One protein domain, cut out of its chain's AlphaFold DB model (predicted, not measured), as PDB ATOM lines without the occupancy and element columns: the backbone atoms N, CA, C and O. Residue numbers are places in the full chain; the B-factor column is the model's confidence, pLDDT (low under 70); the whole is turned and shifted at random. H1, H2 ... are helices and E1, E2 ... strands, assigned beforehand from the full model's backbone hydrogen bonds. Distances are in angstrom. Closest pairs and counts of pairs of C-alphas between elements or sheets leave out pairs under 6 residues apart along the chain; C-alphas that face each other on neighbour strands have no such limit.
ATOM      1  N   ASN A  82      97.494 110.622   5.414       76.06
ATOM      2  CA  ASN A  82      97.687 109.326   4.756       76.06
ATOM      3  C   ASN A  82      98.801 108.511   5.415       76.06
ATOM      4  O   ASN A  82      98.669 107.300   5.572       76.06
ATOM      5  N   ARG A  83      99.879 109.168   5.862       82.56
ATOM      6  CA  ARG A  83     100.976 108.490   6.565       82.56
ATOM      7  C   ARG A  83     100.574 107.987   7.945       82.56
ATOM      8  O   ARG A  83     101.089 106.953   8.355       82.56
ATOM      9  N   LEU A  84      99.648 108.661   8.625       87.75
ATOM     10  CA  LEU A  84      99.116 108.197   9.911       87.75
ATOM     11  C   LEU A  84      98.267 106.931   9.762       87.75
ATOM     12  O   LEU A  84      98.180 106.145  10.699       87.75
ATOM     13  N   LEU A  85      97.673 106.698   8.590       91.44
ATOM     14  CA  LEU A  85      96.931 105.470   8.309       91.44
ATOM     15  C   LEU A  85      97.842 104.280   8.009       91.44
ATOM     16  O   LEU A  85      97.397 103.144   8.140       91.44
ATOM     17  N   LEU A  86      99.105 104.487   7.636       92.50
ATOM     18  CA  LEU A  86     100.007 103.384   7.304       92.50
ATOM     19  C   LEU A  86     100.371 102.569   8.541       92.50
ATOM     20  O   LEU A  86     100.659 103.121   9.606       92.50
ATOM     21  N   GLY A  87     100.423 101.252   8.383       91.88
ATOM     22  CA  GLY A  87     100.881 100.352   9.434       91.88
ATOM     23  C   GLY A  87     100.149  99.023   9.466       91.88
ATOM     24  O   GLY A  87      99.333  98.705   8.595       91.88
ATOM     25  N   ASN A  88     100.476  98.258  10.503       93.31
ATOM     26  CA  ASN A  88      99.808  97.020  10.866       93.31
ATOM     27  C   ASN A  88      98.890  97.286  12.055       93.31
ATOM     28  O   ASN A  88      99.218  98.077  12.943       93.31
ATOM     29  N   TYR A  89      97.749  96.610  12.065       94.81
ATOM     30  CA  TYR A  89      96.718  96.807  13.063       94.81
ATOM     31  C   TYR A  89      96.094  95.481  13.481       94.81
ATOM     32  O   TYR A  89      95.857  94.585  12.662       94.81
ATOM     33  N   LEU A  90      95.743  95.397  14.759       95.38
ATOM     34  CA  LEU A  90      94.697  94.501  15.224       95.38
ATOM     35  C   LEU A  90      93.352  95.164  14.952       95.38
ATOM     36  O   LEU A  90      93.069  96.248  15.457       95.38
ATOM     37  N   ALA A  91      92.524  94.505  14.160       96.31
ATOM     38  CA  ALA A  91      91.173  94.947  13.894       96.31
ATOM     39  C   ALA A  91      90.203  94.234  14.838       96.31
ATOM     40  O   ALA A  91      90.241  93.011  14.956       96.31
ATOM     41  N   ILE A  92      89.346  94.992  15.510       97.00
ATOM     42  CA  ILE A  92      88.426  94.485  16.527       97.00
ATOM     43  C   ILE A  92      87.016  94.945  16.181       97.00
ATOM     44  O   ILE A  92      86.767  96.145  16.049       97.00
ATOM     45  N   SER A  93      86.092  94.002  16.055       95.69
ATOM     46  CA  SER A  93      84.672  94.267  15.820       95.69
ATOM     47  C   SER A  93      83.804  93.256  16.567       95.69
ATOM     48  O   SER A  93      84.285  92.225  17.042       95.69
ATOM     49  N   LEU A  94      82.509  93.553  16.691       94.62
ATOM     50  CA  LEU A  94      81.531  92.554  17.113       94.62
ATOM     51  C   LEU A  94      81.172  91.627  15.953       94.62
ATOM     52  O   LEU A  94      81.160  92.024  14.786       94.62
ATOM     53  N   ALA A  95      80.833  90.392  16.298       91.69
ATOM     54  CA  ALA A  95      80.409  89.382  15.359       91.69
ATOM     55  C   ALA A  95      79.099  89.761  14.666       91.69
ATOM     56  O   ALA A  95      78.142  90.247  15.263       91.69
ATOM     57  N   TRP A  96      79.064  89.485  13.369       88.31
ATOM     58  CA  TRP A  96      77.926  89.762  12.495       88.31
ATOM     59  C   TRP A  96      76.899  88.625  12.442       88.31
ATOM     60  O   TRP A  96      75.753  88.814  12.026       88.31
ATOM     61  N   SER A  97      77.317  87.425  12.845       83.81
ATOM     62  CA  SER A  97      76.442  86.260  12.928       83.81
ATOM     63  C   SER A  97      75.473  86.416  14.097       83.81
ATOM     64  O   SER A  97      75.895  86.699  15.214       83.81
ATOM     65  N   ARG A  98      74.179  86.155  13.865       82.69
ATOM     66  CA  ARG A  98      73.177  86.085  14.946       82.69
ATOM     67  C   ARG A  98      73.497  84.984  15.956       82.69
ATOM     68  O   ARG A  98      73.245  85.162  17.137       82.69
ATOM     69  N   ALA A  99      74.048  83.861  15.492       85.69
ATOM     70  CA  ALA A  99      74.389  82.736  16.361       85.69
ATOM     71  C   ALA A  99      75.550  83.059  17.316       85.69
ATOM     72  O   ALA A  99      75.698  82.410  18.343       85.69
ATOM     73  N   GLU A 100      76.353  84.070  16.984       88.44
ATOM     74  CA  GLU A 100      77.548  84.472  17.730       88.44
ATOM     75  C   GLU A 100      77.399  85.913  18.229       88.44
ATOM     76  O   GLU A 100      78.379  86.648  18.344       88.44
ATOM     77  N   GLN A 101      76.158  86.340  18.475       86.81
ATOM     78  CA  GLN A 101      75.856  87.681  18.956       86.81
ATOM     79  C   GLN A 101      76.666  87.994  20.225       86.81
ATOM     80  O   GLN A 101      76.939  87.119  21.046       86.81
ATOM     81  N   ASP A 102      77.086  89.253  20.350       90.25
ATOM     82  CA  ASP A 102      77.903  89.766  21.455       90.25
ATOM     83  C   ASP A 102      79.307  89.163  21.579       90.25
ATOM     84  O   ASP A 102      80.000  89.447  22.557       90.25
ATOM     85  N   ARG A 103      79.775  88.391  20.592       94.69
ATOM     86  CA  ARG A 103      81.175  87.956  20.505       94.69
ATOM     87  C   ARG A 103      82.034  88.929  19.716       94.69
ATOM     88  O   ARG A 103      81.536  89.685  18.887       94.69
ATOM     89  N   LEU A 104      83.338  88.899  19.968       95.06
ATOM     90  CA  LEU A 104      84.330  89.636  19.194       95.06
ATOM     91  C   LEU A 104      84.850  88.794  18.033       95.06
ATOM     92  O   LEU A 104      85.066  87.586  18.160       95.06
ATOM     93  N   ILE A 105      85.111  89.478  16.927       93.38
ATOM     94  CA  ILE A 105      85.981  89.013  15.855       93.38
ATOM     95  C   ILE A 105      87.258  89.843  15.936       93.38
ATOM     96  O   ILE A 105      87.212  91.074  16.007       93.38
ATOM     97  N   LEU A 106      88.395  89.151  15.927       94.25
ATOM     98  CA  LEU A 106      89.705  89.777  15.846       94.25
ATOM     99  C   LEU A 106      90.318  89.463  14.486       94.25
ATOM    100  O   LEU A 106      90.555  88.303  14.145       94.25
ATOM    101  N   GLY A 107      90.560  90.513  13.715       93.44
ATOM    102  CA  GLY A 107      91.216  90.461  12.420       93.44
ATOM    103  C   GLY A 107      92.573  91.154  12.439       93.44
ATOM    104  O   GLY A 107      92.980  91.790  13.411       93.44
ATOM    105  N   ARG A 108      93.282  91.060  11.323       93.69
ATOM    106  CA  ARG A 108      94.475  91.850  11.034       93.69
ATOM    107  C   ARG A 108      94.155  92.800   9.904       93.69
ATOM    108  O   ARG A 108      93.620  92.383   8.880       93.69
ATOM    109  N   ALA A 109      94.496  94.065  10.086       95.19
ATOM    110  CA  ALA A 109      94.456  95.037   9.013       95.19
ATOM    111  C   ALA A 109      95.866  95.548   8.745       95.19
ATOM    112  O   ALA A 109      96.652  95.772   9.662       95.19
ATOM    113  N   ARG A 110      96.187  95.735   7.473       95.25
ATOM    114  CA  ARG A 110      97.416  96.375   7.032       95.25
ATOM    115  C   ARG A 110      97.065  97.417   5.994       95.25
ATOM    116  O   ARG A 110      96.355  97.119   5.033       95.25
ATOM    117  N   ILE A 111      97.569  98.623   6.204       95.44
ATOM    118  CA  ILE A 111      97.423  99.732   5.270       95.44
ATOM    119  C   ILE A 111      98.822 100.093   4.788       95.44
ATOM    120  O   ILE A 111      99.707 100.431   5.579       95.44
ATOM    121  N   THR A 112      99.033  99.969   3.485       94.62
ATOM    122  CA  THR A 112     100.311 100.230   2.811       94.62
ATOM    123  C   THR A 112     100.086 101.101   1.590       94.62
ATOM    124  O   THR A 112      98.949 101.366   1.218       94.62
ATOM    125  N   HIS A 113     101.167 101.522   0.942       91.44
ATOM    126  CA  HIS A 113     101.076 102.015  -0.425       91.44
ATOM    127  C   HIS A 113     101.167 100.852  -1.418       91.44
ATOM    128  O   HIS A 113     101.843  99.857  -1.140       91.44
ATOM    129  N   ASP A 114     100.490 100.979  -2.554       88.44
ATOM    130  CA  ASP A 114     100.780 100.198  -3.753       88.44
ATOM    131  C   ASP A 114     101.996 100.777  -4.506       88.44
ATOM    132  O   ASP A 114     102.607 101.766  -4.091       88.44
ATOM    133  N   GLU A 115     102.353 100.161  -5.633       84.94
ATOM    134  CA  GLU A 115     103.460 100.609  -6.491       84.94
ATOM    135  C   GLU A 115     103.248 102.019  -7.066       84.94
ATOM    136  O   GLU A 115     104.210 102.712  -7.390       84.94
ATOM    137  N   SER A 116     101.992 102.461  -7.165       84.12
ATOM    138  CA  SER A 116     101.603 103.786  -7.656       84.12
ATOM    139  C   SER A 116     101.522 104.837  -6.540       84.12
ATOM    140  O   SER A 116     101.201 105.993  -6.808       84.12
ATOM    141  N   GLY A 117     101.812 104.463  -5.289       82.31
ATOM    142  CA  GLY A 117     101.718 105.352  -4.133       82.31
ATOM    143  C   GLY A 117     100.296 105.552  -3.596       82.31
ATOM    144  O   GLY A 117     100.102 106.395  -2.721       82.31
ATOM    145  N   ASN A 118      99.300 104.798  -4.071       88.38
ATOM    146  CA  ASN A 118      97.943 104.836  -3.526       88.38
ATOM    147  C   ASN A 118      97.850 103.986  -2.261       88.38
ATOM    148  O   ASN A 118      98.519 102.963  -2.143       88.38
ATOM    149  N   LEU A 119      96.974 104.362  -1.327       92.81
ATOM    150  CA  LEU A 119      96.725 103.534  -0.152       92.81
ATOM    151  C   LEU A 119      95.995 102.246  -0.554       92.81
ATOM    152  O   LEU A 119      94.996 102.266  -1.273       92.81
ATOM    153  N   LEU A 120      96.470 101.126  -0.028       95.88
ATOM    154  CA  LEU A 120      95.893  99.801  -0.174       95.88
ATOM    155  C   LEU A 120      95.582  99.254   1.215       95.88
ATOM    156  O   LEU A 120      96.438  99.258   2.098       95.88
ATOM    157  N   THR A 121      94.364  98.757   1.393       97.19
ATOM    158  CA  THR A 121      93.947  98.056   2.607       97.19
ATOM    159  C   THR A 121      93.914  96.563   2.364       97.19
ATOM    160  O   THR A 121      93.328  96.080   1.393       97.19
ATOM    161  N   ARG A 122      94.512  95.830   3.296       96.75
ATOM    162  CA  ARG A 122      94.428  94.382   3.420       96.75
ATOM    163  C   ARG A 122      93.803  94.062   4.770       96.75
ATOM    164  O   ARG A 122      94.368  94.416   5.797       96.75
ATOM    165  N   TYR A 123      92.664  93.392   4.765       95.50
ATOM    166  CA  TYR A 123      91.940  92.964   5.954       95.50
ATOM    167  C   TYR A 123      91.829  91.443   5.977       95.50
ATOM    168  O   TYR A 123      91.463  90.840   4.971       95.50
ATOM    169  N   GLN A 124      92.151  90.816   7.101       93.38
ATOM    170  CA  GLN A 124      92.152  89.367   7.241       93.38
ATOM    171  C   GLN A 124      91.490  88.939   8.547       93.38
ATOM    172  O   GLN A 124      91.849  89.423   9.615       93.38
ATOM    173  N   GLU A 125      90.588  87.970   8.469       91.62
ATOM    174  CA  GLU A 125      89.984  87.298   9.622       91.62
ATOM    175  C   GLU A 125      90.253  85.798   9.536       91.62
ATOM    176  O   GLU A 125      90.340  85.238   8.443       91.62
ATOM    177  N   ASN A 126      90.337  85.122  10.681       89.50
ATOM    178  CA  ASN A 126      90.405  83.665  10.716       89.50
ATOM    179  C   ASN A 126      89.122  83.113  11.322       89.50
ATOM    180  O   ASN A 126      88.994  83.042  12.541       89.50
ATOM    181  N   LEU A 127      88.174  82.706  10.480       86.75
ATOM    182  CA  LEU A 127      86.900  82.132  10.914       86.75
ATOM    183  C   LEU A 127      86.783  80.696  10.406       86.75
ATOM    184  O   LEU A 127      87.129  80.399   9.264       86.75
ATOM    185  N   PHE A 128      86.285  79.798  11.259       81.44
ATOM    186  CA  PHE A 128      86.059  78.387  10.918       81.44
ATOM    187  C   PHE A 128      87.313  77.673  10.375       81.44
ATOM    188  O   PHE A 128      87.242  76.899   9.421       81.44
ATOM    189  N   GLY A 129      88.482  77.981  10.949       81.38
ATOM    190  CA  GLY A 129      89.768  77.418  10.521       81.38
ATOM    191  C   GLY A 129      90.242  77.894   9.143       81.38
ATOM    192  O   GLY A 129      91.159  77.301   8.579       81.38
ATOM    193  N   ARG A 130      89.626  78.942   8.579       85.31
ATOM    194  CA  ARG A 130      89.984  79.511   7.276       85.31
ATOM    195  C   ARG A 130      90.388  80.968   7.416       85.31
ATOM    196  O   ARG A 130      89.727  81.735   8.110       85.31
ATOM    197  N   SER A 131      91.435  81.345   6.690       88.81
ATOM    198  CA  SER A 131      91.818  82.742   6.515       88.81
ATOM    199  C   SER A 131      90.956  83.373   5.426       88.81
ATOM    200  O   SER A 131      91.074  83.023   4.251       88.81
ATOM    201  N   ILE A 132      90.106  84.316   5.812       90.19
ATOM    202  CA  ILE A 132      89.340  85.157   4.899       90.19
ATOM    203  C   ILE A 132      90.133  86.433   4.696       90.19
ATOM    204  O   ILE A 132      90.331  87.202   5.630       90.19
ATOM    205  N   LEU A 133      90.570  86.649   3.463       94.25
ATOM    206  CA  LEU A 133      91.327  87.822   3.070       94.25
ATOM    207  C   LEU A 133      90.463  88.732   2.201       94.25
ATOM    208  O   LEU A 133      89.888  88.273   1.216       94.25
ATOM    209  N   SER A 134      90.440  90.015   2.532       95.38
ATOM    210  CA  SER A 134      89.777  91.073   1.781       95.38
ATOM    211  C   SER A 134      90.765  92.188   1.462       95.38
ATOM    212  O   SER A 134      91.539  92.607   2.321       95.38
ATOM    213  N   THR A 135      90.756  92.674   0.224       97.38
ATOM    214  CA  THR A 135      91.668  93.738  -0.227       97.38
ATOM    215  C   THR A 135      90.928  94.798  -1.021       97.38
ATOM    216  O   THR A 135      90.030  94.466  -1.794       97.38
ATOM    217  N   GLY A 136      91.326  96.057  -0.869       96.69
ATOM    218  CA  GLY A 136      90.751  97.171  -1.618       96.69
ATOM    219  C   GLY A 136      91.627  98.412  -1.559       96.69
ATOM    220  O   GLY A 136      92.371  98.614  -0.598       96.69
ATOM    221  N   GLN A 137      91.538  99.258  -2.585       96.31
ATOM    222  CA  GLN A 137      92.149 100.585  -2.544       96.31
ATOM    223  C   GLN A 137      91.470 101.416  -1.450       96.31
ATOM    224  O   GLN A 137      90.260 101.303  -1.234       96.31
ATOM    225  N   MET A 138      92.249 102.228  -0.746       95.25
ATOM    226  CA  MET A 138      91.760 103.168   0.250       95.25
ATOM    227  C   MET A 138      91.899 104.593  -0.274       95.25
ATOM    228  O   MET A 138      92.961 105.012  -0.729       95.25
ATOM    229  N   LEU A 139      90.808 105.341  -0.197       93.12
ATOM    230  CA  LEU A 139      90.767 106.765  -0.492       93.12
ATOM    231  C   LEU A 139      90.692 107.518   0.829       93.12
ATOM    232  O   LEU A 139      89.944 107.111   1.713       93.12
ATOM    233  N   CYS A 140      91.451 108.600   0.969       89.06
ATOM    234  CA  CYS A 140      91.412 109.443   2.157       89.06
ATOM    235  C   CYS A 140      91.348 110.918   1.763       89.06
ATOM    236  O   CYS A 140      92.122 111.375   0.923       89.06
ATOM    237  N   ASP A 141      90.422 111.653   2.380       85.06
ATOM    238  CA  ASP A 141      90.207 113.092   2.162       85.06
ATOM    239  C   ASP A 141      90.833 113.963   3.273       85.06
ATOM    240  O   ASP A 141      90.579 115.164   3.365       85.06
ATOM    241  N   GLY A 142      91.643 113.351   4.142       80.50
ATOM    242  CA  GLY A 142      92.246 113.983   5.316       80.50
ATOM    243  C   GLY A 142      91.391 113.922   6.588       80.50
ATOM    244  O   GLY A 142      91.908 114.225   7.662       80.50
ATOM    245  N   ARG A 143      90.121 113.508   6.509       83.94
ATOM    246  CA  ARG A 143      89.215 113.356   7.669       83.94
ATOM    247  C   ARG A 143      88.594 111.973   7.752       83.94
ATOM    248  O   ARG A 143      88.368 111.462   8.845       83.94
ATOM    249  N   LEU A 144      88.303 111.383   6.608       90.75
ATOM    250  CA  LEU A 144      87.748 110.056   6.447       90.75
ATOM    251  C   LEU A 144      88.666 109.258   5.531       90.75
ATOM    252  O   LEU A 144      89.282 109.797   4.610       90.75
ATOM    253  N   ALA A 145      88.750 107.960   5.787       94.12
ATOM    254  CA  ALA A 145      89.365 107.009   4.881       94.12
ATOM    255  C   ALA A 145      88.366 105.904   4.561       94.12
ATOM    256  O   ALA A 145      87.700 105.391   5.456       94.12
ATOM    257  N   GLN A 146      88.220 105.554   3.292       96.88
ATOM    258  CA  GLN A 146      87.214 104.602   2.840       96.88
ATOM    259  C   GLN A 146      87.826 103.591   1.886       96.88
ATOM    260  O   GLN A 146      88.662 103.942   1.056       96.88
ATOM    261  N   SER A 147      87.396 102.336   1.989       97.50
ATOM    262  CA  SER A 147      87.811 101.270   1.088       97.50
ATOM    263  C   SER A 147      86.645 100.347   0.758       97.50
ATOM    264  O   SER A 147      85.973  99.828   1.651       97.50
ATOM    265  N   SER A 148      86.443 100.111  -0.535       97.19
ATOM    266  CA  SER A 148      85.634  99.001  -1.033       97.19
ATOM    267  C   SER A 148      86.555  97.803  -1.225       97.19
ATOM    268  O   SER A 148      87.406  97.802  -2.115       97.19
ATOM    269  N   MET A 149      86.412  96.799  -0.368       96.94
ATOM    270  CA  MET A 149      87.261  95.613  -0.344       96.94
ATOM    271  C   MET A 149      86.538  94.413  -0.950       96.94
ATOM    272  O   MET A 149      85.350  94.204  -0.710       96.94
ATOM    273  N   ILE A 150      87.275  93.586  -1.683       96.19
ATOM    274  CA  ILE A 150      86.790  92.318  -2.232       96.19
ATOM    275  C   ILE A 150      87.434  91.176  -1.450       96.19
ATOM    276  O   ILE A 150      88.660  91.131  -1.319       96.19
ATOM    277  N   CYS A 151      86.622  90.243  -0.952       93.44
ATOM    278  CA  CYS A 151      87.108  89.002  -0.357       93.44
ATOM    279  C   CYS A 151      87.627  88.059  -1.446       93.44
ATOM    280  O   CYS A 151      86.870  87.638  -2.321       93.44
ATOM    281  N   THR A 152      88.898  87.675  -1.370       91.19
ATOM    282  CA  THR A 152      89.574  86.901  -2.421       91.19
ATOM    283  C   THR A 152      88.991  85.504  -2.609       91.19
ATOM    284  O   THR A 152      88.980  84.990  -3.723       91.19
ATOM    285  N   SER A 153      88.472  84.887  -1.544       87.38
ATOM    286  CA  SER A 153      87.941  83.521  -1.592       87.38
ATOM    287  C   SER A 153      86.467  83.438  -1.988       87.38
ATOM    288  O   SER A 153      86.010  82.368  -2.376       87.38
ATOM    289  N   THR A 154      85.700  84.524  -1.846       87.25
ATOM    290  CA  THR A 154      84.240  84.509  -2.073       87.25
ATOM    291  C   THR A 154      83.755  85.535  -3.093       87.25
ATOM    292  O   THR A 154      82.595  85.482  -3.490       87.25
ATOM    293  N   GLY A 155      84.595  86.496  -3.484       89.62
ATOM    294  CA  GLY A 155      84.211  87.634  -4.323       89.62
ATOM    295  C   GLY A 155      83.273  88.635  -3.641       89.62
ATOM    296  O   GLY A 155      82.845  89.597  -4.273       89.62
ATOM    297  N   ARG A 156      82.931  88.433  -2.360       89.38
ATOM    298  CA  ARG A 156      82.019  89.318  -1.628       89.38
ATOM    299  C   ARG A 156      82.638  90.690  -1.397       89.38
ATOM    300  O   ARG A 156      83.834  90.802  -1.132       89.38
ATOM    301  N   LEU A 157      81.786  91.706  -1.452       92.50
ATOM    302  CA  LEU A 157      82.155  93.096  -1.233       92.50
ATOM    303  C   LEU A 157      81.950  93.492   0.228       92.50
ATOM    304  O   LEU A 157      80.926  93.174   0.837       92.50
ATOM    305  N   TYR A 158      82.924  94.228   0.746       95.12
ATOM    306  CA  TYR A 158      82.900  94.853   2.058       95.12
ATOM    307  C   TYR A 158      83.203  96.336   1.902       95.12
ATOM    308  O   TYR A 158      84.063  96.725   1.114       95.12
ATOM    309  N   PHE A 159      82.521  97.162   2.680       97.06
ATOM    310  CA  PHE A 159      82.813  98.579   2.801       97.06
ATOM    311  C   PHE A 159      83.464  98.841   4.155       97.06
ATOM    312  O   PHE A 159      82.906  98.490   5.195       97.06
ATOM    313  N   LEU A 160      84.633  99.474   4.138       97.81
ATOM    314  CA  LEU A 160      85.340  99.961   5.315       97.81
ATOM    315  C   LEU A 160      85.336 101.488   5.290       97.81
ATOM    316  O   LEU A 160      85.803 102.082   4.323       97.81
ATOM    317  N   GLY A 161      84.859 102.114   6.363       96.69
ATOM    318  CA  GLY A 161      84.940 103.559   6.565       96.69
ATOM    319  C   GLY A 161      85.606 103.869   7.897       96.69
ATOM    320  O   GLY A 161      85.115 103.445   8.933       96.69
ATOM    321  N   LEU A 162      86.705 104.612   7.887       96.12
ATOM    322  CA  LEU A 162      87.500 104.984   9.053       96.12
ATOM    323  C   LEU A 162      87.476 106.503   9.242       96.12
ATOM    324  O   LEU A 162      87.502 107.256   8.267       96.12
ATOM    325  N   GLN A 163      87.478 106.954  10.492       93.06
ATOM    326  CA  GLN A 163      87.803 108.338  10.828       93.06
ATOM    327  C   GLN A 163      89.323 108.477  10.846       93.06
ATOM    328  O   GLN A 163      90.008 107.717  11.529       93.06
ATOM    329  N   ALA A 164      89.854 109.410  10.062       86.38
ATOM    330  CA  ALA A 164      91.288 109.608   9.959       86.38
ATOM    331  C   ALA A 164      91.864 109.988  11.336       86.38
ATOM    332  O   ALA A 164      91.331 110.888  11.991       86.38
ATOM    333  N   PRO A 165      92.921 109.301  11.798       85.00
ATOM    334  CA  PRO A 165      93.445 109.516  13.134       85.00
ATOM    335  C   PRO A 165      94.264 110.805  13.210       85.00
ATOM    336  O   PRO A 165      94.851 111.259  12.226       85.00
ATOM    337  N   THR A 166      94.374 111.348  14.416       80.50
ATOM    338  CA  THR A 166      95.397 112.336  14.767       80.50
ATOM    339  C   THR A 166      96.625 111.626  15.343       80.50
ATOM    340  O   THR A 166      96.471 110.548  15.921       80.50
ATOM    341  N   PRO A 167      97.845 112.185  15.217       79.00
ATOM    342  CA  PRO A 167      99.022 111.630  15.885       79.00
ATOM    343  C   PRO A 167      98.780 111.484  17.398       79.00
ATOM    344  O   PRO A 167      98.168 112.387  17.974       79.00
ATOM    345  N   PRO A 168      99.258 110.398  18.040       84.75
ATOM    346  CA  PRO A 168     100.145 109.341  17.526       84.75
ATOM    347  C   PRO A 168      99.460 108.237  16.696       84.75
ATOM    348  O   PRO A 168     100.149 107.370  16.163       84.75
ATOM    349  N   ALA A 169      98.135 108.279  16.525       87.50
ATOM    350  CA  ALA A 169      97.369 107.322  15.722       87.50
ATOM    351  C   ALA A 169      97.481 105.863  16.209       87.50
ATOM    352  O   ALA A 169      97.589 104.938  15.395       87.50
ATOM    353  N   ASN A 170      97.440 105.657  17.532       91.69
ATOM    354  CA  ASN A 170      97.434 104.326  18.157       91.69
ATOM    355  C   ASN A 170      96.095 103.593  17.976       91.69
ATOM    356  O   ASN A 170      96.040 102.366  18.036       91.69
ATOM    357  N   LEU A 171      95.021 104.342  17.721       94.88
ATOM    358  CA  LEU A 171      93.683 103.818  17.481       94.88
ATOM    359  C   LEU A 171      93.027 104.540  16.302       94.88
ATOM    360  O   LEU A 171      93.029 105.769  16.237       94.88
ATOM    361  N   ILE A 172      92.402 103.771  15.415       95.81
ATOM    362  CA  ILE A 172      91.556 104.278  14.334       95.81
ATOM    363  C   ILE A 172      90.176 103.643  14.478       95.81
ATOM    364  O   ILE A 172      90.041 102.422  14.455       95.81
ATOM    365  N   GLY A 173      89.146 104.465  14.640       95.75
ATOM    366  CA  GLY A 173      87.762 104.005  14.722       95.75
ATOM    367  C   GLY A 173      87.052 104.107  13.385       95.75
ATOM    368  O   GLY A 173      87.298 105.022  12.598       95.75
ATOM    369  N   GLY A 174      86.133 103.185  13.136       96.00
ATOM    370  CA  GLY A 174      85.375 103.165  11.902       96.00
ATOM    371  C   GLY A 174      84.204 102.202  11.917       96.00
ATOM    372  O   GLY A 174      83.812 101.659  12.950       96.00
ATOM    373  N   MET A 175      83.629 102.012  10.740       95.75
ATOM    374  CA  MET A 175      82.589 101.042  10.461       95.75
ATOM    375  C   MET A 175      83.063 100.060   9.399       95.75
ATOM    376  O   MET A 175      83.760 100.428   8.452       95.75
ATOM    377  N   LEU A 176      82.640  98.815   9.552       95.69
ATOM    378  CA  LEU A 176      82.757  97.785   8.536       95.69
ATOM    379  C   LEU A 176      81.338  97.328   8.188       95.69
ATOM    380  O   LEU A 176      80.512  97.120   9.078       95.69
ATOM    381  N   SER A 177      81.053  97.205   6.898       94.56
ATOM    382  CA  SER A 177      79.755  96.797   6.367       94.56
ATOM    383  C   SER A 177      79.928  95.759   5.267       94.56
ATOM    384  O   SER A 177      80.911  95.786   4.525       94.56
ATOM    385  N   GLY A 178      78.993  94.822   5.164       91.31
ATOM    386  CA  GLY A 178      79.011  93.778   4.149       91.31
ATOM    387  C   GLY A 178      78.105  92.606   4.500       91.31
ATOM    388  O   GLY A 178      77.256  92.688   5.384       91.31
ATOM    389  N   GLY A 179      78.289  91.498   3.786       83.94
ATOM    390  CA  GLY A 179      77.562  90.259   4.047       83.94
ATOM    391  C   GLY A 179      78.288  89.367   5.052       83.94
ATOM    392  O   GLY A 179      79.474  89.067   4.877       83.94
ATOM    393  N   ALA A 180      77.571  88.864   6.059       78.38
ATOM    394  CA  ALA A 180      78.096  87.832   6.953       78.38
ATOM    395  C   ALA A 180      78.452  86.563   6.153       78.38
ATOM    396  O   ALA A 180      77.625  86.035   5.407       78.38
ATOM    397  N   LEU A 181      79.702  86.090   6.262       70.81
ATOM    398  CA  LEU A 181      80.256  85.017   5.414       70.81
ATOM    399  C   LEU A 181      79.431  83.730   5.444       70.81
ATOM    400  O   LEU A 181      79.161  83.149   4.394       70.81
ATOM    401  N   TYR A 182      78.986  83.343   6.636       68.56
ATOM    402  CA  TYR A 182      78.167  82.163   6.877       68.56
ATOM    403  C   TYR A 182      76.833  82.585   7.478       68.56
ATOM    404  O   TYR A 182      76.559  82.372   8.655       68.56
ATOM    405  N   ASP A 183      76.023  83.234   6.652       69.06
ATOM    406  CA  ASP A 183      74.638  83.551   6.968       69.06
ATOM    407  C   ASP A 183      73.748  83.019   5.848       69.06
ATOM    408  O   ASP A 183      73.941  83.361   4.679       69.06
ATOM    409  N   PHE A 184      72.797  82.160   6.216       65.44
ATOM    410  CA  PHE A 184      71.839  81.562   5.288       65.44
ATOM    411  C   PHE A 184      70.985  82.630   4.593       65.44
ATOM    412  O   PHE A 184      70.651  82.489   3.421       65.44
ATOM    413  N   GLU A 185      70.685  83.726   5.291       72.88
ATOM    414  CA  GLU A 185      69.841  84.814   4.785       72.88
ATOM    415  C   GLU A 185      70.629  85.845   3.954       72.88
ATOM    416  O   GLU A 185      70.043  86.808   3.467       72.88
ATOM    417  N   ALA A 186      71.953  85.674   3.803       73.94
ATOM    418  CA  ALA A 186      72.844  86.605   3.100       73.94
ATOM    419  C   ALA A 186      72.665  88.078   3.538       73.94
ATOM    420  O   ALA A 186      72.771  89.002   2.727       73.94
ATOM    421  N   ARG A 187      72.384  88.302   4.829       83.88
ATOM    422  CA  ARG A 187      72.077  89.632   5.363       83.88
ATOM    423  C   ARG A 187      73.256  90.576   5.188       83.88
ATOM    424  O   ARG A 187      74.399  90.232   5.494       83.88
ATOM    425  N   ILE A 188      72.936  91.794   4.763       87.75
ATOM    426  CA  ILE A 188      73.859  92.920   4.813       87.75
ATOM    427  C   ILE A 188      73.788  93.520   6.207       87.75
ATOM    428  O   ILE A 188      72.711  93.835   6.714       87.75
ATOM    429  N   VAL A 189      74.948  93.652   6.826       89.69
ATOM    430  CA  VAL A 189      75.107  94.170   8.176       89.69
ATOM    431  C   VAL A 189      76.204  95.217   8.185       89.69
ATOM    432  O   VAL A 189      77.113  95.193   7.358       89.69
ATOM    433  N   ALA A 190      76.118  96.124   9.146       92.19
ATOM    434  CA  ALA A 190      77.164  97.078   9.447       92.19
ATOM    435  C   ALA A 190      77.439  97.043  10.949       92.19
ATOM    436  O   ALA A 190      76.557  96.718  11.744       92.19
ATOM    437  N   GLY A 191      78.666  97.372  11.335       93.31
ATOM    438  CA  GLY A 191      79.095  97.410  12.725       93.31
ATOM    439  C   GLY A 191      80.275  98.349  12.910       93.31
ATOM    440  O   GLY A 191      80.958  98.699  11.946       93.31
ATOM    441  N   ARG A 192      80.528  98.744  14.159       96.00
ATOM    442  CA  ARG A 192      81.759  99.458  14.503       96.00
ATOM    443  C   ARG A 192      82.951  98.508  14.423       96.00
ATOM    444  O   ARG A 192      82.852  97.328  14.758       96.00
ATOM    445  N   ILE A 193      84.076  99.054  13.994       97.31
ATOM    446  CA  ILE A 193      85.374  98.396  13.969       97.31
ATOM    447  C   ILE A 193      86.420  99.368  14.503       97.31
ATOM    448  O   ILE A 193      86.332 100.578  14.289       97.31
ATOM    449  N   ALA A 194      87.406  98.840  15.208       97.62
ATOM    450  CA  ALA A 194      88.544  99.601  15.685       97.62
ATOM    451  C   ALA A 194      89.836  98.943  15.220       97.62
ATOM    452  O   ALA A 194      89.988  97.728  15.333       97.62
ATOM    453  N   PHE A 195      90.761  99.741  14.703       97.44
ATOM    454  CA  PHE A 195      92.113  99.325  14.366       97.44
ATOM    455  C   PHE A 195      93.049  99.843  15.449       97.44
ATOM    456  O   PHE A 195      93.251 101.049  15.579       97.44
ATOM    457  N   VAL A 196      93.603  98.926  16.229       96.56
ATOM    458  CA  VAL A 196      94.636  99.214  17.221       96.56
ATOM    459  C   VAL A 196      95.991  98.993  16.569       96.56
ATOM    460  O   VAL A 196      96.210  97.940  15.966       96.56
ATOM    461  N   ARG A 197      96.886  99.973  16.668       94.38
ATOM    462  CA  ARG A 197      98.217  99.901  16.065       94.38
ATOM    463  C   ARG A 197      99.037  98.767  16.678       94.38
ATOM    464  O   ARG A 197      99.046  98.563  17.886       94.38
ATOM    465  N   ASP A 198      99.726  98.034  15.815       92.50
ATOM    466  CA  ASP A 198     100.738  97.066  16.218       92.50
ATOM    467  C   ASP A 198     102.102  97.758  16.288       92.50
ATOM    468  O   ASP A 198     102.552  98.336  15.293       92.50
ATOM    469  N   HIS A 199     102.736  97.732  17.460       90.31
ATOM    470  CA  HIS A 199     104.051  98.335  17.686       90.31
ATOM    471  C   HIS A 199     105.196  97.317  17.634       90.31
ATOM    472  O   HIS A 199     106.354  97.707  17.772       90.31
ATOM    473  N   ARG A 200     104.911  96.028  17.417       84.25
ATOM    474  CA  ARG A 200     105.954  95.005  17.285       84.25
ATOM    475  C   ARG A 200     106.515  94.991  15.865       84.25
ATOM    476  O   ARG A 200     105.765  94.983  14.889       84.25
ATOM    477  N   SER A 201     107.842  94.968  15.746       61.12
ATOM    478  CA  SER A 201     108.518  95.082  14.444       61.12
ATOM    479  C   SER A 201     108.559  93.777  13.637       61.12
ATOM    480  O   SER A 201     108.648  93.859  12.414       61.12
ATOM    481  N   GLU A 202     108.497  92.588  14.258       57.50
ATOM    482  CA  GLU A 202     108.974  91.370  13.565       57.50
ATOM    483  C   GLU A 202     108.125  90.097  13.702       57.50
ATOM    484  O   GLU A 202     108.230  89.210  12.857       57.50
ATOM    485  N   VAL A 203     107.242  89.981  14.696       56.66
ATOM    486  CA  VAL A 203     106.429  88.764  14.857       56.66
ATOM    487  C   VAL A 203     105.016  89.044  14.386       56.66
ATOM    488  O   VAL A 203     104.290  89.779  15.048       56.66
ATOM    489  N   GLU A 204     104.608  88.427  13.270       57.72
ATOM    490  CA  GLU A 204     103.198  88.396  12.881       57.72
ATOM    491  C   GLU A 204     102.424  87.767  14.051       57.72
ATOM    492  O   GLU A 204     102.619  86.582  14.357       57.72
ATOM    493  N   PRO A 205     101.640  88.547  14.817       59.41
ATOM    494  CA  PRO A 205     101.221  88.067  16.116       59.41
ATOM    495  C   PRO A 205     100.162  86.993  15.914       59.41
ATOM    496  O   PRO A 205      99.352  87.074  14.984       59.41
ATOM    497  N   ARG A 206     100.172  85.982  16.793       65.62
ATOM    498  CA  ARG A 206      99.338  84.779  16.672       65.62
ATOM    499  C   ARG A 206      97.924  85.117  16.206       65.62
ATOM    500  O   ARG A 206      97.229  85.943  16.799       65.62
ATOM    501  N   HIS A 207      97.496  84.440  15.150       67.94
ATOM    502  CA  HIS A 207      96.128  84.516  14.676       67.94
ATOM    503  C   HIS A 207      95.199  83.852  15.686       67.94
ATOM    504  O   HIS A 207      95.188  82.628  15.830       67.94
ATOM    505  N   LEU A 208      94.407  84.665  16.376       77.19
ATOM    506  CA  LEU A 208      93.265  84.149  17.107       77.19
ATOM    507  C   LEU A 208      92.190  83.727  16.104       77.19
ATOM    508  O   LEU A 208      91.997  84.371  15.071       77.19
ATOM    509  N   GLN A 209      91.556  82.592  16.380       82.94
ATOM    510  CA  GLN A 209      90.621  81.954  15.464       82.94
ATOM    511  C   GLN A 209      89.202  82.010  16.016       82.94
ATOM    512  O   GLN A 209      88.973  81.749  17.195       82.94
ATOM    513  N   GLY A 210      88.255  82.268  15.120       86.94
ATOM    514  CA  GLY A 210      86.830  82.197  15.387       86.94
ATOM    515  C   GLY A 210      86.294  83.362  16.209       86.94
ATOM    516  O   GLY A 210      86.863  84.453  16.249       86.94
ATOM    517  N   TYR A 211      85.151  83.101  16.834       91.31
ATOM    518  CA  TYR A 211      84.421  84.053  17.658       91.31
ATOM    519  C   TYR A 211      84.866  83.944  19.107       91.31
ATOM    520  O   TYR A 211      84.891  82.849  19.671       91.31
ATOM    521  N   MET A 212      85.178  85.080  19.718       92.94
ATOM    522  CA  MET A 212      85.717  85.132  21.072       92.94
ATOM    523  C   MET A 212      84.762  85.832  22.023       92.94
ATOM    524  O   MET A 212      84.030  86.740  21.629       92.94
ATOM    525  N   ASP A 213      84.804  85.451  23.294       94.50
ATOM    526  CA  ASP A 213      84.018  86.130  24.315       94.50
ATOM    527  C   ASP A 213      84.428  87.600  24.413       94.50
ATOM    528  O   ASP A 213      85.599  87.943  24.612       94.50
ATOM    529  N   ALA A 214      83.444  88.484  24.277       94.94
ATOM    530  CA  ALA A 214      83.666  89.915  24.323       94.94
ATOM    531  C   ALA A 214      83.933  90.372  25.763       94.94
ATOM    532  O   ALA A 214      83.016  90.683  26.531       94.94
ATOM    533  N   SER A 215      85.215  90.405  26.121       96.38
ATOM    534  CA  SER A 215      85.701  90.809  27.437       96.38
ATOM    535  C   SER A 215      86.830  91.829  27.319       96.38
ATOM    536  O   SER A 215      87.665  91.760  26.415       96.38
ATOM    537  N   SER A 216      86.877  92.775  28.258       96.31
ATOM    538  CA  SER A 216      87.978  93.738  28.352       96.31
ATOM    539  C   SER A 216      89.302  93.036  28.653       96.31
ATOM    540  O   SER A 216      90.334  93.453  28.151       96.31
ATOM    541  N   MET A 217      89.271  91.923  29.391       95.94
ATOM    542  CA  MET A 217      90.448  91.097  29.672       95.94
ATOM    543  C   MET A 217      91.057  90.484  28.403       95.94
ATOM    544  O   MET A 217      92.278  90.453  28.268       95.94
ATOM    545  N   LEU A 218      90.226  90.020  27.460       95.25
ATOM    546  CA  LEU A 218      90.705  89.567  26.153       95.25
ATOM    547  C   LEU A 218      91.396  90.712  25.410       95.25
ATOM    548  O   LEU A 218      92.519  90.539  24.952       95.25
ATOM    549  N   ILE A 219      90.745  91.874  25.325       96.44
ATOM    550  CA  ILE A 219      91.315  93.038  24.640       96.44
ATOM    551  C   ILE A 219      92.635  93.454  25.305       96.44
ATOM    552  O   ILE A 219      93.623  93.591  24.598       96.44
ATOM    553  N   ASP A 220      92.699  93.568  26.635       96.56
ATOM    554  CA  ASP A 220      93.925  93.915  27.376       96.56
ATOM    555  C   ASP A 220      95.083  92.950  27.083       96.56
ATOM    556  O   ASP A 220      96.216  93.381  26.851       96.56
ATOM    557  N   ARG A 221      94.797  91.643  27.030       94.06
ATOM    558  CA  ARG A 221      95.790  90.631  26.653       94.06
ATOM    559  C   ARG A 221      96.299  90.850  25.233       94.06
ATOM    560  O   ARG A 221      97.499  90.741  24.993       94.06
ATOM    561  N   GLU A 222      95.413  91.172  24.299       93.50
ATOM    562  CA  GLU A 222      95.832  91.458  22.931       93.50
ATOM    563  C   GLU A 222      96.594  92.778  22.816       93.50
ATOM    564  O   GLU A 222      97.550  92.839  22.053       93.50
ATOM    565  N   LEU A 223      96.287  93.794  23.628       94.25
ATOM    566  CA  LEU A 223      97.111  95.004  23.715       94.25
ATOM    567  C   LEU A 223      98.538  94.674  24.175       94.25
ATOM    568  O   LEU A 223      99.503  95.160  23.588       94.25
ATOM    569  N   ALA A 224      98.698  93.776  25.151       92.56
ATOM    570  CA  ALA A 224     100.023  93.266  25.516       92.56
ATOM    571  C   ALA A 224     100.739  92.636  24.307       92.56
ATOM    572  O   ALA A 224     101.920  92.900  24.066       92.56
ATOM    573  N   ASN A 225     100.010  91.847  23.509       90.69
ATOM    574  CA  ASN A 225     100.516  91.202  22.294       90.69
ATOM    575  C   ASN A 225     100.866  92.176  21.158       90.69
ATOM    576  O   ASN A 225     101.533  91.754  20.217       90.69
ATOM    577  N   LEU A 226     100.448  93.440  21.236       91.19
ATOM    578  CA  LEU A 226     100.798  94.501  20.282       91.19
ATOM    579  C   LEU A 226     101.981  95.361  20.747       91.19
ATOM    580  O   LEU A 226     102.380  96.277  20.035       91.19
ATOM    581  N   GLY A 227     102.549  95.076  21.927       91.25
ATOM    582  CA  GLY A 227     103.681  95.824  22.484       91.25
ATOM    583  C   GLY A 227     103.292  96.986  23.404       91.25
ATOM    584  O   GLY A 227     104.137  97.824  23.705       91.25
ATOM    585  N   TYR A 228     102.039  97.053  23.867       92.00
ATOM    586  CA  TYR A 228     101.647  98.014  24.901       92.00
ATOM    587  C   TYR A 228     102.038  97.512  26.293       92.00
ATOM    588  O   TYR A 228     101.659  96.398  26.693       92.00
ATOM    589  N   GLN A 229     102.729  98.365  27.054       90.69
ATOM    590  CA  GLN A 229     103.234  98.026  28.384       90.69
ATOM    591  C   GLN A 229     102.103  97.625  29.330       90.69
ATOM    592  O   GLN A 229     100.975  98.118  29.251       90.69
ATOM    593  N   ALA A 230     102.402  96.711  30.251       89.06
ATOM    594  CA  ALA A 230     101.440  96.291  31.258       89.06
ATOM    595  C   ALA A 230     101.247  97.383  32.319       89.06
ATOM    596  O   ALA A 230     102.074  97.547  33.212       89.06
ATOM    597  N   ASP A 231     100.120  98.091  32.254       90.31
ATOM    598  CA  ASP A 231      99.716  99.056  33.271       90.31
ATOM    599  C   ASP A 231      98.188  99.076  33.492       90.31
ATOM    600  O   ASP A 231      97.406  98.373  32.847       90.31
ATOM    601  N   GLU A 232      97.746  99.865  34.472       92.44
ATOM    602  CA  GLU A 232      96.321 100.062  34.769       92.44
ATOM    603  C   GLU A 232      95.598 100.859  33.664       92.44
ATOM    604  O   GLU A 232      94.388 100.722  33.482       92.44
ATOM    605  N   ARG A 233      96.322 101.686  32.899       94.00
ATOM    606  CA  ARG A 233      95.736 102.492  31.821       94.00
ATOM    607  C   ARG A 233      95.331 101.613  30.643       94.00
ATOM    608  O   ARG A 233      94.254 101.832  30.092       94.00
ATOM    609  N   ARG A 234      96.115 100.583  30.320       94.94
ATOM    610  CA  ARG A 234      95.837  99.594  29.273       94.94
ATOM    611  C   ARG A 234      94.546  98.832  29.547       94.94
ATOM    612  O   ARG A 234      93.697  98.742  28.661       94.94
ATOM    613  N   ARG A 235      94.327  98.412  30.799       95.19
ATOM    614  CA  ARG A 235      93.066  97.771  31.221       95.19
ATOM    615  C   ARG A 235      91.865  98.691  31.010       95.19
ATOM    616  O   ARG A 235      90.870  98.288  30.411       95.19
ATOM    617  N   ARG A 236      91.976  99.956  31.425       96.12
ATOM    618  CA  ARG A 236      90.911 100.957  31.222       96.12
ATOM    619  C   ARG A 236      90.680 101.278  29.747       96.12
ATOM    620  O   ARG A 236      89.541 101.500  29.343       96.12
ATOM    621  N   ALA A 237      91.734 101.310  28.934       96.50
ATOM    622  CA  ALA A 237      91.623 101.493  27.489       96.50
ATOM    623  C   ALA A 237      90.869 100.318  26.843       96.50
ATOM    624  O   ALA A 237      89.976 100.539  26.025       96.50
ATOM    625  N   ALA A 238      91.145  99.084  27.278       97.56
ATOM    626  CA  ALA A 238      90.437  97.889  26.832       97.56
ATOM    627  C   ALA A 238      88.937  97.912  27.191       97.56
ATOM    628  O   ALA A 238      88.092  97.580  26.356       97.56
ATOM    629  N   GLU A 239      88.581  98.354  28.401       97.06
ATOM    630  CA  GLU A 239      87.182  98.545  28.818       97.06
ATOM    631  C   GLU A 239      86.461  99.601  27.973       97.06
ATOM    632  O   GLU A 239      85.354  99.362  27.481       97.06
ATOM    633  N   ARG A 240      87.105 100.753  27.759       96.81
ATOM    634  CA  ARG A 240      86.569 101.838  26.923       96.81
ATOM    635  C   ARG A 240      86.355 101.388  25.486       96.81
ATOM    636  O   ARG A 240      85.311 101.685  24.909       96.81
ATOM    637  N   LEU A 241      87.303 100.635  24.930       97.69
ATOM    638  CA  LEU A 241      87.184 100.092  23.582       97.69
ATOM    639  C   LEU A 241      86.015  99.108  23.472       97.69
ATOM    640  O   LEU A 241      85.219  99.204  22.539       97.69
ATOM    641  N   LEU A 242      85.861  98.201  24.439       97.44
ATOM    642  CA  LEU A 242      84.726  97.280  24.446       97.44
ATOM    643  C   LEU A 242      83.387  98.024  24.538       97.44
ATOM    644  O   LEU A 242      82.442  97.677  23.830       97.44
ATOM    645  N   SER A 243      83.308  99.056  25.382       95.62
ATOM    646  CA  SER A 243      82.113  99.896  25.502       95.62
ATOM    647  C   SER A 243      81.785 100.610  24.191       95.62
ATOM    648  O   SER A 243      80.622 100.651  23.802       95.62
ATOM    649  N   PHE A 244      82.795 101.137  23.497       95.62
ATOM    650  CA  PHE A 244      82.633 101.769  22.188       95.62
ATOM    651  C   PHE A 244      82.081 100.793  21.144       95.62
ATOM    652  O   PHE A 244      81.123 101.105  20.437       95.62
ATOM    653  N   LEU A 245      82.632  99.578  21.078       95.69
ATOM    654  CA  LEU A 245      82.168  98.557  20.135       95.69
ATOM    655  C   LEU A 245      80.721  98.120  20.415       95.69
ATOM    656  O   LEU A 245      79.980  97.842  19.475       95.69
ATOM    657  N   ARG A 246      80.319  98.096  21.692       94.00
ATOM    658  CA  ARG A 246      78.977  97.700  22.153       94.00
ATOM    659  C   ARG A 246      77.941  98.816  22.169       94.00
ATOM    660  O   ARG A 246      76.785  98.531  22.471       94.00
ATOM    661  N   GLU A 247      78.324 100.062  21.903       90.56
ATOM    662  CA  GLU A 247      77.391 101.183  22.002       90.56
ATOM    663  C   GLU A 247      76.141 100.901  21.139       90.56
ATOM    664  O   GLU A 247      76.258 100.607  19.946       90.56
ATOM    665  N   PRO A 248      74.928 100.916  21.709       82.88
ATOM    666  CA  PRO A 248      73.740 100.530  20.966       82.88
ATOM    667  C   PRO A 248      73.452 101.525  19.836       82.88
ATOM    668  O   PRO A 248      73.724 102.719  19.949       82.88
ATOM    669  N   ALA A 249      72.854 101.030  18.752       80.44
ATOM    670  CA  ALA A 249      72.344 101.838  17.645       80.44
ATOM    671  C   ALA A 249      70.801 101.842  17.686       80.44
ATOM    672  O   ALA A 249      70.168 101.100  16.935       80.44
ATOM    673  N   PRO A 250      70.166 102.619  18.588       73.81
ATOM    674  CA  PRO A 250      68.728 102.516  18.864       73.81
ATOM    675  C   PRO A 250      67.834 102.836  17.658       73.81
ATOM    676  O   PRO A 250      66.735 102.304  17.556       73.81
ATOM    677  N   SER A 251      68.298 103.667  16.723       76.88
ATOM    678  CA  SER A 251      67.590 104.000  15.478       76.88
ATOM    679  C   SER A 251      67.956 103.088  14.298       76.88
ATOM    680  O   SER A 251      67.524 103.340  13.177       76.88
ATOM    681  N   GLY A 252      68.804 102.076  14.513       78.94
ATOM    682  CA  GLY A 252      69.452 101.310  13.445       78.94
ATOM    683  C   GLY A 252      70.560 102.081  12.711       78.94
ATOM    684  O   GLY A 252      71.324 101.477  11.960       78.94
ATOM    685  N   LEU A 253      70.694 103.391  12.952       84.62
ATOM    686  CA  LEU A 253      71.804 104.193  12.456       84.62
ATOM    687  C   LEU A 253      73.050 103.929  13.302       84.62
ATOM    688  O   LEU A 253      73.063 104.174  14.508       84.62
ATOM    689  N   ILE A 254      74.113 103.472  12.649       87.94
ATOM    690  CA  ILE A 254      75.422 103.318  13.279       87.94
ATOM    691  C   ILE A 254      76.193 104.614  13.082       87.94
ATOM    692  O   ILE A 254      76.784 104.858  12.031       87.94
ATOM    693  N   GLU A 255      76.177 105.442  14.119       88.38
ATOM    694  CA  GLU A 255      76.964 106.665  14.179       88.38
ATOM    695  C   GLU A 255      78.190 106.464  15.079       88.38
ATOM    696  O   GLU A 255      78.113 105.906  16.180       88.38
ATOM    697  N   ILE A 256      79.341 106.929  14.593       89.06
ATOM    698  CA  ILE A 256      80.582 107.015  15.366       89.06
ATOM    699  C   ILE A 256      80.740 108.467  15.765       89.06
ATOM    700  O   ILE A 256      81.269 109.287  15.007       89.06
ATOM    701  N   ARG A 257      80.232 108.789  16.951       86.19
ATOM    702  CA  ARG A 257      80.324 110.142  17.476       86.19
ATOM    703  C   ARG A 257      81.784 110.497  17.735       86.19
ATOM    704  O   ARG A 257      82.536 109.704  18.304       86.19
ATOM    705  N   ALA A 258      82.170 111.703  17.333       83.50
ATOM    706  CA  ALA A 258      83.550 112.168  17.447       83.50
ATOM    707  C   ALA A 258      84.042 112.214  18.905       83.50
ATOM    708  O   ALA A 258      85.209 111.944  19.167       83.50
ATOM    709  N   ASP A 259      83.159 112.520  19.857       85.56
ATOM    710  CA  ASP A 259      83.488 112.544  21.282       85.56
ATOM    711  C   ASP A 259      83.696 111.136  21.854       85.56
ATOM    712  O   ASP A 259      84.664 110.910  22.579       85.56
ATOM    713  N   ALA A 260      82.835 110.183  21.483       87.56
ATOM    714  CA  ALA A 260      82.962 108.788  21.885       87.56
ATOM    715  C   ALA A 260      84.273 108.189  21.364       87.56
ATOM    716  O   ALA A 260      85.049 107.655  22.156       87.56
ATOM    717  N   LEU A 261      84.572 108.340  20.066       90.56
ATOM    718  CA  LEU A 261      85.839 107.853  19.518       90.56
ATOM    719  C   LEU A 261      87.037 108.593  20.127       90.56
ATOM    720  O   LEU A 261      87.991 107.947  20.550       90.56
ATOM    721  N   GLY A 262      86.969 109.923  20.236       87.62
ATOM    722  CA  GLY A 262      88.052 110.740  20.782       87.62
ATOM    723  C   GLY A 262      88.440 110.357  22.212       87.62
ATOM    724  O   GLY A 262      89.626 110.317  22.532       87.62
ATOM    725  N   GLN A 263      87.472 110.000  23.063       88.94
ATOM    726  CA  GLN A 263      87.754 109.511  24.419       88.94
ATOM    727  C   GLN A 263      88.494 108.171  24.433       88.94
ATOM    728  O   GLN A 263      89.330 107.948  25.312       88.94
ATOM    729  N   VAL A 264      88.180 107.266  23.501       93.00
ATOM    730  CA  VAL A 264      88.894 105.988  23.393       93.00
ATOM    731  C   VAL A 264      90.285 106.232  22.817       93.00
ATOM    732  O   VAL A 264      91.254 105.782  23.414       93.00
ATOM    733  N   THR A 265      90.410 107.007  21.737       91.44
ATOM    734  CA  THR A 265      91.708 107.353  21.135       91.44
ATOM    735  C   THR A 265      92.648 107.989  22.157       91.44
ATOM    736  O   THR A 265      93.761 107.506  22.329       91.44
ATOM    737  N   LEU A 266      92.173 108.962  22.944       88.94
ATOM    738  CA  LEU A 266      92.976 109.589  23.996       88.94
ATOM    739  C   LEU A 266      93.472 108.577  25.043       88.94
ATOM    740  O   LEU A 266      94.594 108.684  25.533       88.94
ATOM    741  N   ALA A 267      92.660 107.572  25.389       91.31
ATOM    742  CA  ALA A 267      93.085 106.519  26.310       91.31
ATOM    743  C   ALA A 267      94.222 105.661  25.727       91.31
ATOM    744  O   ALA A 267      95.103 105.254  26.479       91.31
ATOM    745  N   PHE A 268      94.216 105.422  24.411       92.69
ATOM    746  CA  PHE A 268      95.269 104.696  23.692       92.69
ATOM    747  C   PHE A 268      96.537 105.532  23.479       92.69
ATOM    748  O   PHE A 268      97.644 104.999  23.516       92.69
ATOM    749  N   ASP A 269      96.397 106.840  23.291       87.62
ATOM    750  CA  ASP A 269      97.528 107.753  23.094       87.62
ATOM    751  C   ASP A 269      98.358 107.943  24.376       87.62
ATOM    752  O   ASP A 269      99.536 108.286  24.317       87.62
ATOM    753  N   HIS A 270      97.763 107.681  25.543       85.81
ATOM    754  CA  HIS A 270      98.444 107.696  26.841       85.81
ATOM    755  C   HIS A 270      99.076 106.357  27.246       85.81
ATOM    756  O   HIS A 270      99.630 106.266  28.349       85.81
ATOM    757  N   LEU A 271      98.969 105.322  26.407       88.69
ATOM    758  CA  LEU A 271      99.613 104.039  26.666       88.69
ATOM    759  C   LEU A 271     101.100 104.126  26.339       88.69
ATOM    760  O   LEU A 271     101.491 104.611  25.277       88.69
TER     761      LEU A 271
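AT A GLANCE: This is residues 82 to 271 of the 286 residues of an uncharacterized protein of Microvirga brassicacearum (UniProt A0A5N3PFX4). The core is a closed barrel of eight antiparallel strands, E1 to E8, with three helices, H2, H3 and H4, packed on one part of its outside. H3 and H4 lie side by side, H2 stands steeply to H3, and the small helix H1 sits outside the barrel near the beginning of E1. The printed part has 190 residues with four named helices and eight named strands, in the order H1, E1, E2, E3, E4, E5, E6, E7, E8, H2, H3, H4. The ring runs through E1 to E8 in that order and back to E1, and the class is mixed, helices and strands. The whole is compact and rounded, with a radius of gyration of the C-alphas of 15.5 A and spans of 43 by 41 by 36 A.

IN THESE COORDINATES: The printed part begins with H1, residues 82 to 85, 5.3 A from first to last C-alpha, with C-alpha 82 at (97.687, 109.326, 4.756). E1, residues 87 to 94, is 22.2 A long and begins at C-alpha 87 (100.881, 100.352, 9.434). E2, residues 103 to 113, is 32.1 A long, E3, residues 119 to 127, 26.0 A, and E4, residues 130 to 140, 30.4 A. E4 bends by 52 degrees at residue 137. E5, residues 144 to 151, is 22.1 A long, E6, residues 157 to 163, 20.2 A, E7, residues 171 to 179, 25.0 A, and E8, residues 188 to 197, 27.7 A. Then come H2, residues 216 to 225, 14.2 A, H3, residues 232 to 246, 21.6 A, and H4, residues 258 to 269, 15.7 A, which ends at C-alpha 269 (97.528, 107.753, 23.094).

HOW THE PARTS SIT: E1 to E8 form a meander, each strand the antiparallel neighbour of the one before. N 89 and O 109 of the hairpin E1 and E2 are within hydrogen-bond range at 2.8 A, as are N 135 and O 150 of the hairpin E4 and E5 at 3.0 A. E8 and E1 close the ring, antiparallel at 138 degrees, with N 92 and O 194 at 2.8 A. H1 is on the barrel, outside it and over none of its strands, at a height over the sheet of 6.9 A; its closest C-alpha pair with E2 is Leu 85 and Ile 111, 6.5 A. H2 is on the barrel, outside it, over E1. H3 is outside the barrel over E1, slantwise to it at 38 degrees on the local plane; the closest C-alphas of H3 and E8 are those of Leu 245 and Arg 192, 5.7 A apart. H4 is outside the barrel over E7 and, only just, over E6, with 3 of its C-alphas falling on E6; the closest C-alphas of H4 and E7 are those of Thr 265 and Leu 171, 5.5 A apart. H2 and H3 touch at Ser 216 and Glu 239, their closest C-alphas, 4.9 A apart, with a steep tilt of 60 degrees, opposite ways. H3 and H4 are a helical hairpin and touch, with C-alphas 237 and 267 closest at 5.4 A and a shallow tilt of 28 degrees, opposite ways. H2 and H4 are apart. Every O i to N i+4 pair is within hydrogen-bond range in H2, H3 and H4, and H1 is too short for such a pair.

THE WHOLE: The C-alphas of Glu 185 and Asp 231 are the two farthest apart, 43.7 A. The printed part has no cut. The links E8 to H2, 18 residues, and H3 to H4, 11 residues, are long; in the first, residues 212 to 213 pair antiparallel with residues 103 to 104 of E2. The mean pLDDT of the printed part is 89.3, and residues 182 to 184 and 201 to 207 are under 70.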